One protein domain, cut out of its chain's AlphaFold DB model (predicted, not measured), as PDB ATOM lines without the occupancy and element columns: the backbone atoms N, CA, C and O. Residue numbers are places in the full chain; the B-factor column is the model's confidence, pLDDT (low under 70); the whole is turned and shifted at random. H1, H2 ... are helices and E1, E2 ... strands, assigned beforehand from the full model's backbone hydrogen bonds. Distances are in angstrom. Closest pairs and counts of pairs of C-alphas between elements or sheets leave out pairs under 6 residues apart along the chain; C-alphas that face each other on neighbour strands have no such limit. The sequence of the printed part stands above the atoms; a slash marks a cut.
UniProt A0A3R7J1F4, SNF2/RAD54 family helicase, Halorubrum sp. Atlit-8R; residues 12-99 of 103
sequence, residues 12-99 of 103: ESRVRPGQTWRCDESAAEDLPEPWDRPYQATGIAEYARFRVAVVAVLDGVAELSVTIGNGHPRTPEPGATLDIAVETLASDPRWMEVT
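What this domain is: This is residues 12 to 99 of the 103 residues of the protein "SNF2/RAD54 family helicase" of Halorubrum sp. Atlit-8R (UniProt A0A3R7J1F4). A strongly twisted, curled sheet of five strands has the short helix H1 packed on it where the chain passes from edge strand E4 to edge strand E5. At one end a wide loop, residues 25 to 47, leaves the sheet, and its residues 29 to 34 stick out. The 88 printed residues run E1, E2, E3, E4, H1, E5, and the antiparallel sheet has the order E4, E3, E2, E1, E5. The class is mostly strand, with 40 residues in named elements, under half. The whole is compact, radius of gyration of the C-alphas 12.8 A, yet only just elongated, spanning 40 by 26 by 22 A.

How they stand to each other: Inner strand E2, residues 48 to 58, bends by 67 degrees at residue 55. It forms hairpins with E3, residues 61 to 69, with N 55 to O 63 at 2.8 A, and with E1, residues 20 to 24, with N 21 to O 52 at 2.8 A. E3 and edge strand E4, residues 81 to 85, form another hairpin, with N 64 to O 82 at 2.8 A. E1 to E4 make a meander, each strand the antiparallel neighbour of the one before. Edge strand E5, residues 95 to 98, is antiparallel to E1, with N 22 to O 96 at 2.8 A. E4 and E5 are apart. H1, residues 86 to 91, is on the sheet; its closest C-alphas to E3 are Val 86 and Val 61, 5.3 A, and to E5 Leu 89 and Trp 95, 5.8 A. In H1 every O i to N i+4 pair is within hydrogen-bond range.

Where its parts are: E1 begins at C-alpha 20 (269.679, 129.776, 170.809) and is 12.9 A long. E2 is 25.7 A, E3 21.5 A, E4 13.5 A and H1 8.5 A. E5, 9.4 A, ends at C-alpha 98 (269.279, 127.001, 175.444).

The domain as a whole: The C-alphas farthest apart, of Asp 36 and Asp 59, are 40.0 A apart. The printed part has no cut; the links E1 to E2 and E3 to E4 are long. Residues 12 to 13, 25 to 48 and 70 to 73 have pLDDT under 70.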
ATOM      1  N   GLU A  12     278.460 141.236 176.188       56.56
ATOM      2  CA  GLU A  12     278.846 141.132 174.776       56.56
ATOM      3  C   GLU A  12     279.633 139.862 174.408       56.56
ATOM      4  O   GLU A  12     279.428 139.295 173.342       56.56
ATOM      5  N   SER A  13     280.495 139.361 175.292       61.41
ATOM      6  CA  SER A  13     281.224 138.097 175.121       61.41
ATOM      7  C   SER A  13     280.332 136.862 175.287       61.41
ATOM      8  O   SER A  13     280.675 135.794 174.756       61.41
ATOM      9  N   ARG A  14     279.214 136.999 176.018       74.31
ATOM     10  CA  ARG A  14     278.266 135.919 176.332       74.31
ATOM     11  C   ARG A  14     277.270 135.667 175.203       74.31
ATOM     12  O   ARG A  14     276.881 134.520 175.009       74.31
ATOM     13  N   VAL A  15     276.888 136.707 174.459       83.25
ATOM     14  CA  VAL A  15     275.939 136.602 173.342       83.25
ATOM     15  C   VAL A  15     276.680 136.531 172.012       83.25
ATOM     16  O   VAL A  15     277.422 137.438 171.648       83.25
ATOM     17  N   ARG A  16     276.469 135.453 171.256       86.00
ATOM     18  CA  ARG A  16     277.161 135.183 169.993       86.00
ATOM     19  C   ARG A  16     276.191 134.716 168.914       86.00
ATOM     20  O   ARG A  16     275.249 133.984 169.226       86.00
ATOM     21  N   PRO A  17     276.439 135.070 167.639       88.62
ATOM     22  CA  PRO A  17     275.663 134.533 166.531       88.62
ATOM     23  C   PRO A  17     275.722 133.001 166.521       88.62
ATOM     24  O   PRO A  17     276.772 132.402 166.765       88.62
ATOM     25  N   GLY A  18     274.580 132.372 166.259       86.69
ATOM     26  CA  GLY A  18     274.382 130.924 166.309       86.69
ATOM     27  C   GLY A  18     273.891 130.383 167.655       86.69
ATOM     28  O   GLY A  18     273.477 129.227 167.711       86.69
ATOM     29  N   GLN A  19     273.881 131.182 168.728       89.88
ATOM     30  CA  GLN A  19     273.266 130.765 169.990       89.88
ATOM     31  C   GLN A  19     271.744 130.739 169.892       89.88
ATOM     32  O   GLN A  19     271.135 131.567 169.216       89.88
ATOM     33  N   THR A  20     271.129 129.818 170.631       89.31
ATOM     34  CA  THR A  20     269.679 129.776 170.809       89.31
ATOM     35  C   THR A  20     269.327 130.281 172.197       89.31
ATOM     36  O   THR A  20     269.925 129.871 173.186       89.31
ATOM     37  N   TRP A  21     268.337 131.159 172.269       88.62
ATOM     38  CA  TRP A  21     267.806 131.697 173.514       88.62
ATOM     39  C   TRP A  21     266.306 131.427 173.587       88.62
ATOM     40  O   TRP A  21     265.623 131.352 172.564       88.62
ATOM     41  N   ARG A  22     265.769 131.272 174.793       86.88
ATOM     42  CA  ARG A  22     264.327 131.221 175.046       86.88
ATOM     43  C   ARG A  22     263.915 132.416 175.886       86.88
ATOM     44  O   ARG A  22     264.616 132.768 176.830       86.88
ATOM     45  N   CYS A  23     262.777 132.999 175.534       83.56
ATOM     46  CA  CYS A  23     262.096 133.975 176.370       83.56
ATOM     47  C   CYS A  23     261.073 133.227 177.230       83.56
ATOM     48  O   CYS A  23     260.071 132.729 176.716       83.56
ATOM     49  N   ASP A  24     261.369 133.090 178.513       76.25
ATOM     50  CA  ASP A  24     260.552 132.486 179.553       76.25
ATOM     51  C   ASP A  24     259.938 133.588 180.413       76.25
ATOM     52  O   ASP A  24     260.609 134.280 181.174       76.25
ATOM     53  N   GLU A  25     258.633 133.788 180.267       66.81
ATOM     54  CA  GLU A  25     257.937 134.821 181.033       66.81
ATOM     55  C   GLU A  25     257.536 134.326 182.426       66.81
ATOM     56  O   GLU A  25     257.038 135.115 183.217       66.81
ATOM     57  N   SER A  26     257.815 133.066 182.778       61.22
ATOM     58  CA  SER A  26     257.544 132.523 184.117       61.22
ATOM     59  C   SER A  26     258.281 133.274 185.226       61.22
ATOM     60  O   SER A  26     257.799 133.364 186.352       61.22
ATOM     61  N   ALA A  27     259.440 133.854 184.904       54.81
ATOM     62  CA  ALA A  27     260.216 134.701 185.806       54.81
ATOM     63  C   ALA A  27     259.805 136.189 185.782       54.81
ATOM     64  O   ALA A  27     260.416 137.006 186.471       54.81
ATOM     65  N   ALA A  28     258.811 136.584 184.980       55.97
ATOM     66  CA  ALA A  28     258.331 137.959 184.946       55.97
ATOM     67  C   ALA A  28     257.398 138.232 186.137       55.97
ATOM     68  O   ALA A  28     256.397 137.554 186.319       55.97
ATOM     69  N   GLU A  29     257.678 139.272 186.922       52.78
ATOM     70  CA  GLU A  29     256.828 139.654 188.066       52.78
ATOM     71  C   GLU A  29     255.430 140.172 187.654       52.78
ATOM     72  O   GLU A  29     254.537 140.266 188.492       52.78
ATOM     73  N   ASP A  30     255.223 140.483 186.369       53.34
ATOM     74  CA  ASP A  30     253.988 141.049 185.808       53.34
ATOM     75  C   ASP A  30     253.432 140.127 184.718       53.34
ATOM     76  O   ASP A  30     253.585 140.348 183.513       53.34
ATOM     77  N   LEU A  31     252.844 139.023 185.162       53.56
ATOM     78  CA  LEU A  31     252.189 138.054 184.302       53.56
ATOM     79  C   LEU A  31     250.679 138.332 184.272       53.56
ATOM     80  O   LEU A  31     249.998 138.043 185.256       53.56
ATOM     81  N   PRO A  32     250.108 138.878 183.178       47.38
ATOM     82  CA  PRO A  32     248.672 139.115 183.124       47.38
ATOM     83  C   PRO A  32     247.923 137.777 183.093       47.38
ATOM     84  O   PRO A  32     248.195 136.921 182.250       47.38
ATOM     85  N   GLU A  33     246.973 137.601 184.011       47.62
ATOM     86  CA  GLU A  33     246.021 136.489 184.001       47.62
ATOM     87  C   GLU A  33     245.185 136.473 182.699       47.62
ATOM     88  O   GLU A  33     244.900 137.537 182.137       47.62
ATOM     89  N   PRO A  34     244.720 135.297 182.226       52.81
ATOM     90  CA  PRO A  34     244.832 133.987 182.861       52.81
ATOM     91  C   PRO A  34     245.938 133.112 182.250       52.81
ATOM     92  O   PRO A  34     245.919 132.783 181.063       52.81
ATOM     93  N   TRP A  35     246.824 132.618 183.117       52.69
ATOM     94  CA  TRP A  35     247.780 131.529 182.846       52.69
ATOM     95  C   TRP A  35     247.102 130.147 182.819       52.69
ATOM     96  O   TRP A  35     247.758 129.113 182.828       52.69
ATOM     97  N   ASP A  36     245.767 130.116 182.769       45.56
ATOM     98  CA  ASP A  36     244.921 128.948 183.042       45.56
ATOM     99  C   ASP A  36     244.849 127.930 181.891       45.56
ATOM    100  O   ASP A  36     243.883 127.178 181.761       45.56
ATOM    101  N   ARG A  37     245.857 127.875 181.015       48.66
ATOM    102  CA  ARG A  37     246.038 126.698 180.163       48.66
ATOM    103  C   ARG A  37     247.505 126.292 180.130       48.66
ATOM    104  O   ARG A  37     248.338 127.127 179.782       48.66
ATOM    105  N   PRO A  38     247.826 125.012 180.384       45.06
ATOM    106  CA  PRO A  38     249.079 124.452 179.905       45.06
ATOM    107  C   PRO A  38     249.045 124.534 178.371       45.06
ATOM    108  O   PRO A  38     248.361 123.754 177.704       45.06
ATOM    109  N   TYR A  39     249.689 125.552 177.799       52.12
ATOM    110  CA  TYR A  39     249.696 125.782 176.357       52.12
ATOM    111  C   TYR A  39     250.716 124.848 175.712       52.12
ATOM    112  O   TYR A  39     251.887 125.167 175.534       52.12
ATOM    113  N   GLN A  40     250.246 123.652 175.378       48.53
ATOM    114  CA  GLN A  40     250.993 122.684 174.591       48.53
ATOM    115  C   GLN A  40     250.816 122.972 173.102       48.53
ATOM    116  O   GLN A  40     249.685 122.978 172.614       48.53
ATOM    117  N   ALA A  41     251.925 123.118 172.375       43.81
ATOM    118  CA  ALA A  41     251.953 122.772 170.952       43.81
ATOM    119  C   ALA A  41     253.352 122.544 170.354       43.81
ATOM    120  O   ALA A  41     253.423 121.954 169.280       43.81
ATOM    121  N   THR A  42     254.459 122.987 170.964       49.28
ATOM    122  CA  THR A  42     255.723 123.055 170.199       49.28
ATOM    123  C   THR A  42     256.998 122.765 170.996       49.28
ATOM    124  O   THR A  42     257.918 123.560 170.918       49.28
ATOM    125  N   GLY A  43     257.096 121.679 171.774       52.38
ATOM    126  CA  GLY A  43     258.398 121.210 172.317       52.38
ATOM    127  C   GLY A  43     259.251 122.252 173.074       52.38
ATOM    128  O   GLY A  43     260.466 122.114 173.181       52.38
ATOM    129  N   ILE A  44     258.633 123.328 173.557       58.00
ATOM    130  CA  ILE A  44     259.241 124.379 174.371       58.00
ATOM    131  C   ILE A  44     258.762 124.163 175.806       58.00
ATOM    132  O   ILE A  44     257.623 123.740 176.009       58.00
ATOM    133  N   ALA A  45     259.641 124.400 176.786       59.19
ATOM    134  CA  ALA A  45     259.332 124.229 178.208       59.19
ATOM    135  C   ALA A  45     258.044 124.983 178.583       59.19
ATOM    136  O   ALA A  45     257.764 126.018 177.982       59.19
ATOM    137  N   GLU A  46     257.290 124.479 179.568       58.53
ATOM    138  CA  GLU A  46     255.878 124.821 179.861       58.53
ATOM    139  C   GLU A  46     255.552 126.319 180.077       58.53
ATOM    140  O   GLU A  46     254.380 126.676 180.158       58.53
ATOM    141  N   TYR A  47     256.549 127.207 180.088       60.72
ATOM    142  CA  TYR A  47     256.396 128.655 180.271       60.72
ATOM    143  C   TYR A  47     257.225 129.522 179.308       60.72
ATOM    144  O   TYR A  47     257.154 130.755 179.346       60.72
ATOM    145  N   ALA A  48     257.970 128.896 178.393       67.50
ATOM    146  CA  ALA A  48     258.689 129.610 177.354       67.50
ATOM    147  C   ALA A  48     257.704 130.122 176.297       67.50
ATOM    148  O   ALA A  48     256.925 129.364 175.715       67.50
ATOM    149  N   ARG A  49     257.755 131.423 176.013       74.44
ATOM    150  CA  ARG A  49     256.886 132.068 175.032       74.44
ATOM    151  C   ARG A  49     257.353 131.802 173.602       74.44
ATOM    152  O   ARG A  49     256.544 131.537 172.714       74.44
ATOM    153  N   PHE A  50     258.661 131.873 173.373       80.94
ATOM    154  CA  PHE A  50     259.285 131.555 172.091       80.94
ATOM    155  C   PHE A  50     260.788 131.301 172.245       80.94
ATOM    156  O   PHE A  50     261.418 131.740 173.211       80.94
ATOM    157  N   ARG A  51     261.357 130.584 171.273       86.69
ATOM    158  CA  ARG A  51     262.797 130.420 171.068       86.69
ATOM    159  C   ARG A  51     263.255 131.307 169.919       86.69
ATOM    160  O   ARG A  51     262.535 131.494 168.938       86.69
ATOM    161  N   VAL A  52     264.467 131.818 170.044       89.69
ATOM    162  CA  VAL A  52     265.141 132.631 169.039       89.69
ATOM    163  C   VAL A  52     266.547 132.116 168.795       89.69
ATOM    164  O   VAL A  52     267.174 131.575 169.701       89.69
ATOM    165  N   ALA A  53     267.057 132.330 167.593       91.31
ATOM    166  CA  ALA A  53     268.464 132.183 167.264       91.31
ATOM    167  C   ALA A  53     269.090 133.569 167.092       91.31
ATOM    168  O   ALA A  53     268.508 134.426 166.429       91.31
ATOM    169  N   VAL A  54     270.276 133.784 167.654       91.62
ATOM    170  CA  VAL A  54     271.064 134.995 167.404       91.62
ATOM    171  C   VAL A  54     271.603 134.918 165.979       91.62
ATOM    172  O   VAL A  54     272.406 134.041 165.660       91.62
ATOM    173  N   VAL A  55     271.156 135.819 165.114       93.06
ATOM    174  CA  VAL A  55     271.581 135.900 163.712       93.06
ATOM    175  C   VAL A  55     272.858 136.723 163.601       93.06
ATOM    176  O   VAL A  55     273.823 136.297 162.967       93.06
ATOM    177  N   ALA A  56     272.889 137.876 164.267       90.50
ATOM    178  CA  ALA A  56     274.020 138.791 164.266       90.50
ATOM    179  C   ALA A  56     274.108 139.546 165.597       90.50
ATOM    180  O   ALA A  56     273.123 139.674 166.320       90.50
ATOM    181  N   VAL A  57     275.297 140.058 165.910       89.31
ATOM    182  CA  VAL A  57     275.511 140.994 167.019       89.31
ATOM    183  C   VAL A  57     276.273 142.190 166.464       89.31
ATOM    184  O   VAL A  57     277.371 142.027 165.930       89.31
ATOM    185  N   LEU A  58     275.669 143.373 166.535       87.12
ATOM    186  CA  LEU A  58     276.183 144.614 165.960       87.12
ATOM    187  C   LEU A  58     275.981 145.749 166.962       87.12
ATOM    188  O   LEU A  58     274.864 145.975 167.412       87.12
ATOM    189  N   ASP A  59     277.058 146.464 167.298       86.81
ATOM    190  CA  ASP A  59     277.017 147.653 168.171       86.81
ATOM    191  C   ASP A  59     276.285 147.414 169.515       86.81
ATOM    192  O   ASP A  59     275.492 148.231 169.974       86.81
ATOM    193  N   GLY A  60     276.487 146.241 170.132       86.19
ATOM    194  CA  GLY A  60     275.828 145.869 171.393       86.19
ATOM    195  C   GLY A  60     274.353 145.459 171.264       86.19
ATOM    196  O   GLY A  60     273.690 145.215 172.275       86.19
ATOM    197  N   VAL A  61     273.830 145.333 170.042       88.62
ATOM    198  CA  VAL A  61     272.478 144.842 169.741       88.62
ATOM    199  C   VAL A  61     272.563 143.456 169.108       88.62
ATOM    200  O   VAL A  61     273.310 143.235 168.156       88.62
ATOM    201  N   ALA A  62     271.800 142.510 169.645       91.12
ATOM    202  CA  ALA A  62     271.610 141.188 169.077       91.12
ATOM    203  C   ALA A  62     270.384 141.194 168.158       91.12
ATOM    204  O   ALA A  62     269.265 141.458 168.602       91.12
ATOM    205  N   GLU A  63     270.610 140.858 166.891       93.69
ATOM    206  CA  GLU A  63     269.554 140.516 165.948       93.69
ATOM    207  C   GLU A  63     269.175 139.051 166.176       93.69
ATOM    208  O   GLU A  63     270.008 138.144 166.088       93.69
ATOM    209  N   LEU A  64     267.910 138.815 166.490       92.12
ATOM    210  CA  LEU A  64     267.355 137.521 166.840       92.12
ATOM    211  C   LEU A  64     266.319 137.112 165.797       92.12
ATOM    212  O   LEU A  64     265.467 137.912 165.431       92.12
ATOM    213  N   SER A  65     266.318 135.853 165.371       91.44
ATOM    214  CA  SER A  65     265.236 135.287 164.563       91.44
ATOM    215  C   SER A  65     264.448 134.276 165.376       91.44
ATOM    216  O   SER A  65     265.023 133.373 165.980       91.44
ATOM    217  N   VAL A  66     263.128 134.413 165.393       88.50
ATOM    218  CA  VAL A  66     262.234 133.495 166.100       88.50
ATOM    219  C   VAL A  66     262.246 132.141 165.404       88.50
ATOM    220  O   VAL A  66     261.852 132.022 164.249       88.50
ATOM    221  N   THR A  67     262.673 131.099 166.108       85.12
ATOM    222  CA  THR A  67     262.721 129.736 165.564       85.12
ATOM    223  C   THR A  67     261.433 128.981 165.852       85.12
ATOM    224  O   THR A  67     260.914 128.282 164.985       85.12
ATOM    225  N   ILE A  68     260.895 129.133 167.065       78.94
ATOM    226  CA  ILE A  68     259.694 128.438 167.531       78.94
ATOM    227  C   ILE A  68     258.893 129.394 168.410       78.94
ATOM    228  O   ILE A  68     259.430 129.934 169.372       78.94
ATOM    229  N   GLY A  69     257.609 129.576 168.119       72.88
ATOM    230  CA  GLY A  69     256.686 130.326 168.968       72.88
ATOM    231  C   GLY A  69     255.641 129.415 169.602       72.88
ATOM    232  O   GLY A  69     255.199 128.458 168.972       72.88
ATOM    233  N   ASN A  70     255.193 129.744 170.815       67.56
ATOM    234  CA  ASN A  70     254.144 129.001 171.524       67.56
ATOM    235  C   ASN A  70     252.717 129.205 170.965       67.56
ATOM    236  O   ASN A  70     251.756 128.705 171.544       67.56
ATOM    237  N   GLY A  71     252.551 129.973 169.881       65.56
ATOM    238  CA  GLY A  71     251.248 130.264 169.270       65.56
ATOM    239  C   GLY A  71     250.393 131.314 169.996       65.56
ATOM    240  O   GLY A  71     249.246 131.531 169.608       65.56
ATOM    241  N   HIS A  72     250.911 131.987 171.029       66.75
ATOM    242  CA  HIS A  72     250.211 133.099 171.680       66.75
ATOM    243  C   HIS A  72     250.095 134.306 170.718       66.75
ATOM    244  O   HIS A  72     251.040 134.594 169.988       66.75
ATOM    245  N   PRO A  73     248.986 135.075 170.708       68.50
ATOM    246  CA  PRO A  73     248.765 136.168 169.744       68.50
ATOM    247  C   PRO A  73     249.767 137.325 169.846       68.50
ATOM    248  O   PRO A  73     249.882 138.136 168.934       68.50
ATOM    249  N   ARG A  74     250.482 137.426 170.969       70.69
ATOM    250  CA  ARG A  74     251.590 138.375 171.149       70.69
ATOM    251  C   ARG A  74     252.969 137.727 170.955       70.69
ATOM    252  O   ARG A  74     253.979 138.349 171.282       70.69
ATOM    253  N   THR A  75     253.022 136.458 170.561       71.50
ATOM    254  CA  THR A  75     254.262 135.778 170.194       71.50
ATOM    255  C   THR A  75     254.573 136.115 168.747       71.50
ATOM    256  O   THR A  75     253.699 135.956 167.896       71.50
ATOM    257  N   PRO A  76     255.781 136.611 168.463       78.75
ATOM    258  CA  PRO A  76     256.190 136.865 167.094       78.75
ATOM    259  C   PRO A  76     256.166 135.568 166.271       78.75
ATOM    260  O   PRO A  76     256.402 134.476 166.791       78.75
ATOM    261  N   GLU A  77     255.833 135.693 164.988       81.44
ATOM    262  CA  GLU A  77     255.742 134.548 164.082       81.44
ATOM    263  C   GLU A  77     257.121 133.888 163.892       81.44
ATOM    264  O   GLU A  77     258.139 134.584 163.910       81.44
ATOM    265  N   PRO A  78     257.197 132.560 163.689       82.25
ATOM    266  CA  PRO A  78     258.447 131.907 163.312       82.25
ATOM    267  C   PRO A  78     259.047 132.557 162.058       82.25
ATOM    268  O   PRO A  78     258.359 132.741 161.055       82.25
ATOM    269  N   GLY A  79     260.329 132.905 162.116       83.19
ATOM    270  CA  GLY A  79     261.043 133.661 161.089       83.19
ATOM    271  C   GLY A  79     260.990 135.181 161.263       83.19
ATOM    272  O   GLY A  79     261.702 135.879 160.546       83.19
ATOM    273  N   ALA A  80     260.207 135.710 162.209       87.94
ATOM    274  CA  ALA A  80     260.252 137.127 162.551       87.94
ATOM    275  C   ALA A  80     261.603 137.502 163.173       87.94
ATOM    276  O   ALA A  80     262.195 136.715 163.920       87.94
ATOM    277  N   THR A  81     262.056 138.719 162.888       90.12
ATOM    278  CA  THR A  81     263.286 139.282 163.450       90.12
ATOM    279  C   THR A  81     262.961 140.171 164.646       90.12
ATOM    280  O   THR A  81     261.958 140.887 164.640       90.12
ATOM    281  N   LEU A  82     263.799 140.117 165.676       89.31
ATOM    282  CA  LEU A  82     263.727 140.943 166.873       89.31
ATOM    283  C   LEU A  82     265.106 141.533 167.149       89.31
ATOM    284  O   LEU A  82     266.098 140.812 167.126       89.31
ATOM    285  N   ASP A  83     265.144 142.809 167.496       91.62
ATOM    286  CA  ASP A  83     266.360 143.484 167.930       91.62
ATOM    287  C   ASP A  83     266.302 143.682 169.444       91.62
ATOM    288  O   ASP A  83     265.349 144.265 169.971       91.62
ATOM    289  N   ILE A  84     267.311 143.190 170.161       88.44
ATOM    290  CA  ILE A  84     267.418 143.369 171.611       88.44
ATOM    291  C   ILE A  84     268.842 143.746 171.998       88.44
ATOM    292  O   ILE A  84     269.807 143.240 171.430       88.44
ATOM    293  N   ALA A  85     268.997 144.621 172.989       90.31
ATOM    294  CA  ALA A  85     270.315 144.899 173.543       90.31
ATOM    295  C   ALA A  85     270.917 143.616 174.137       90.31
ATOM    296  O   ALA A  85     270.246 142.876 174.862       90.31
ATOM    297  N   VAL A  86     272.196 143.375 173.860       88.81
ATOM    298  CA  VAL A  86     272.932 142.210 174.368       88.81
ATOM    299  C   VAL A  86     272.926 142.181 175.897       88.81
ATOM    300  O   VAL A  86     272.748 141.123 176.496       88.81
ATOM    301  N   GLU A  87     273.039 143.344 176.541       86.31
ATOM    302  CA  GLU A  87     272.952 143.459 177.999       86.31
ATOM    303  C   GLU A  87     271.598 142.995 178.541       86.31
ATOM    304  O   GLU A  87     271.555 142.293 179.552       86.31
ATOM    305  N   THR A  88     270.500 143.338 177.858       85.38
ATOM    306  CA  THR A  88     269.157 142.869 178.212       85.38
ATOM    307  C   THR A  88     269.054 141.366 178.017       85.38
ATOM    308  O   THR A  88     268.610 140.678 178.926       85.38
ATOM    309  N   LEU A  89     269.522 140.838 176.884       85.75
ATOM    310  CA  LEU A  89     269.485 139.401 176.619       85.75
ATOM    311  C   LEU A  89     270.280 138.600 177.667       85.75
ATOM    312  O   LEU A  89     269.844 137.537 178.088       85.75
ATOM    313  N   ALA A  90     271.422 139.119 178.120       84.81
ATOM    314  CA  ALA A  90     272.292 138.441 179.078       84.81
ATOM    315  C   ALA A  90     271.886 138.613 180.554       84.81
ATOM    316  O   ALA A  90     272.289 137.785 181.380       84.81
ATOM    317  N   SER A  91     271.165 139.688 180.894       82.25
ATOM    318  CA  SER A  91     270.878 140.074 182.287       82.25
ATOM    319  C   SER A  91     269.416 139.909 182.687       82.25
ATOM    320  O   SER A  91     269.126 139.771 183.874       82.25
ATOM    321  N   ASP A  92     268.490 139.965 181.731       82.62
ATOM    322  CA  ASP A  92     267.066 139.850 182.019       82.62
ATOM    323  C   ASP A  92     266.722 138.376 182.304       82.62
ATOM    324  O   ASP A  92     267.014 137.503 181.481       82.62
ATOM    325  N   PRO A  93     266.107 138.069 183.462       79.94
ATOM    326  CA  PRO A  93     265.845 136.693 183.888       79.94
ATOM    327  C   PRO A  93     264.862 135.957 182.975       79.94
ATOM    328  O   PRO A  93     264.774 134.732 183.036       79.94
ATOM    329  N   ARG A  94     264.129 136.686 182.125       81.50
ATOM    330  CA  ARG A  94     263.248 136.090 181.123       81.50
ATOM    331  C   ARG A  94     264.037 135.414 180.014       81.50
ATOM    332  O   ARG A  94     263.510 134.543 179.338       81.50
ATOM    333  N   TRP A  95     265.285 135.802 179.793       85.81
ATOM    334  CA  TRP A  95     266.099 135.249 178.727       85.81
ATOM    335  C   TRP A  95     267.043 134.187 179.267       85.81
ATOM    336  O   TRP A  95     267.859 134.417 180.155       85.81
ATOM    337  N   MET A  96     266.932 132.992 178.699       85.56
ATOM    338  CA  MET A  96     267.804 131.873 179.026       85.56
ATOM    339  C   MET A  96     268.424 131.317 177.754       85.56
ATOM    340  O   MET A  96     267.714 131.006 176.796       85.56
ATOM    341  N   GLU A  97     269.745 131.169 177.753       87.06
ATOM    342  CA  GLU A  97     270.448 130.420 176.716       87.06
ATOM    343  C   GLU A  97     269.996 128.956 176.765       87.06
ATOM    344  O   GLU A  97     269.942 128.342 177.832       87.06
ATOM    345  N   VAL A  98     269.639 128.409 175.606       83.38
ATOM    346  CA  VAL A  98     269.279 127.001 175.444       83.38
ATOM    347  C   VAL A  98     270.464 126.311 174.798       83.38
ATOM    348  O   VAL A  98     270.774 126.545 173.627       83.38
ATOM    349  N   THR A  99     271.134 125.456 175.560       74.75
ATOM    350  CA  THR A  99     272.178 124.593 175.019       74.75
ATOM    351  C   THR A  99     271.552 123.454 174.212       74.75
ATOM    352  O   THR A  99     270.549 122.890 174.643       74.75
TER     353      THR A  99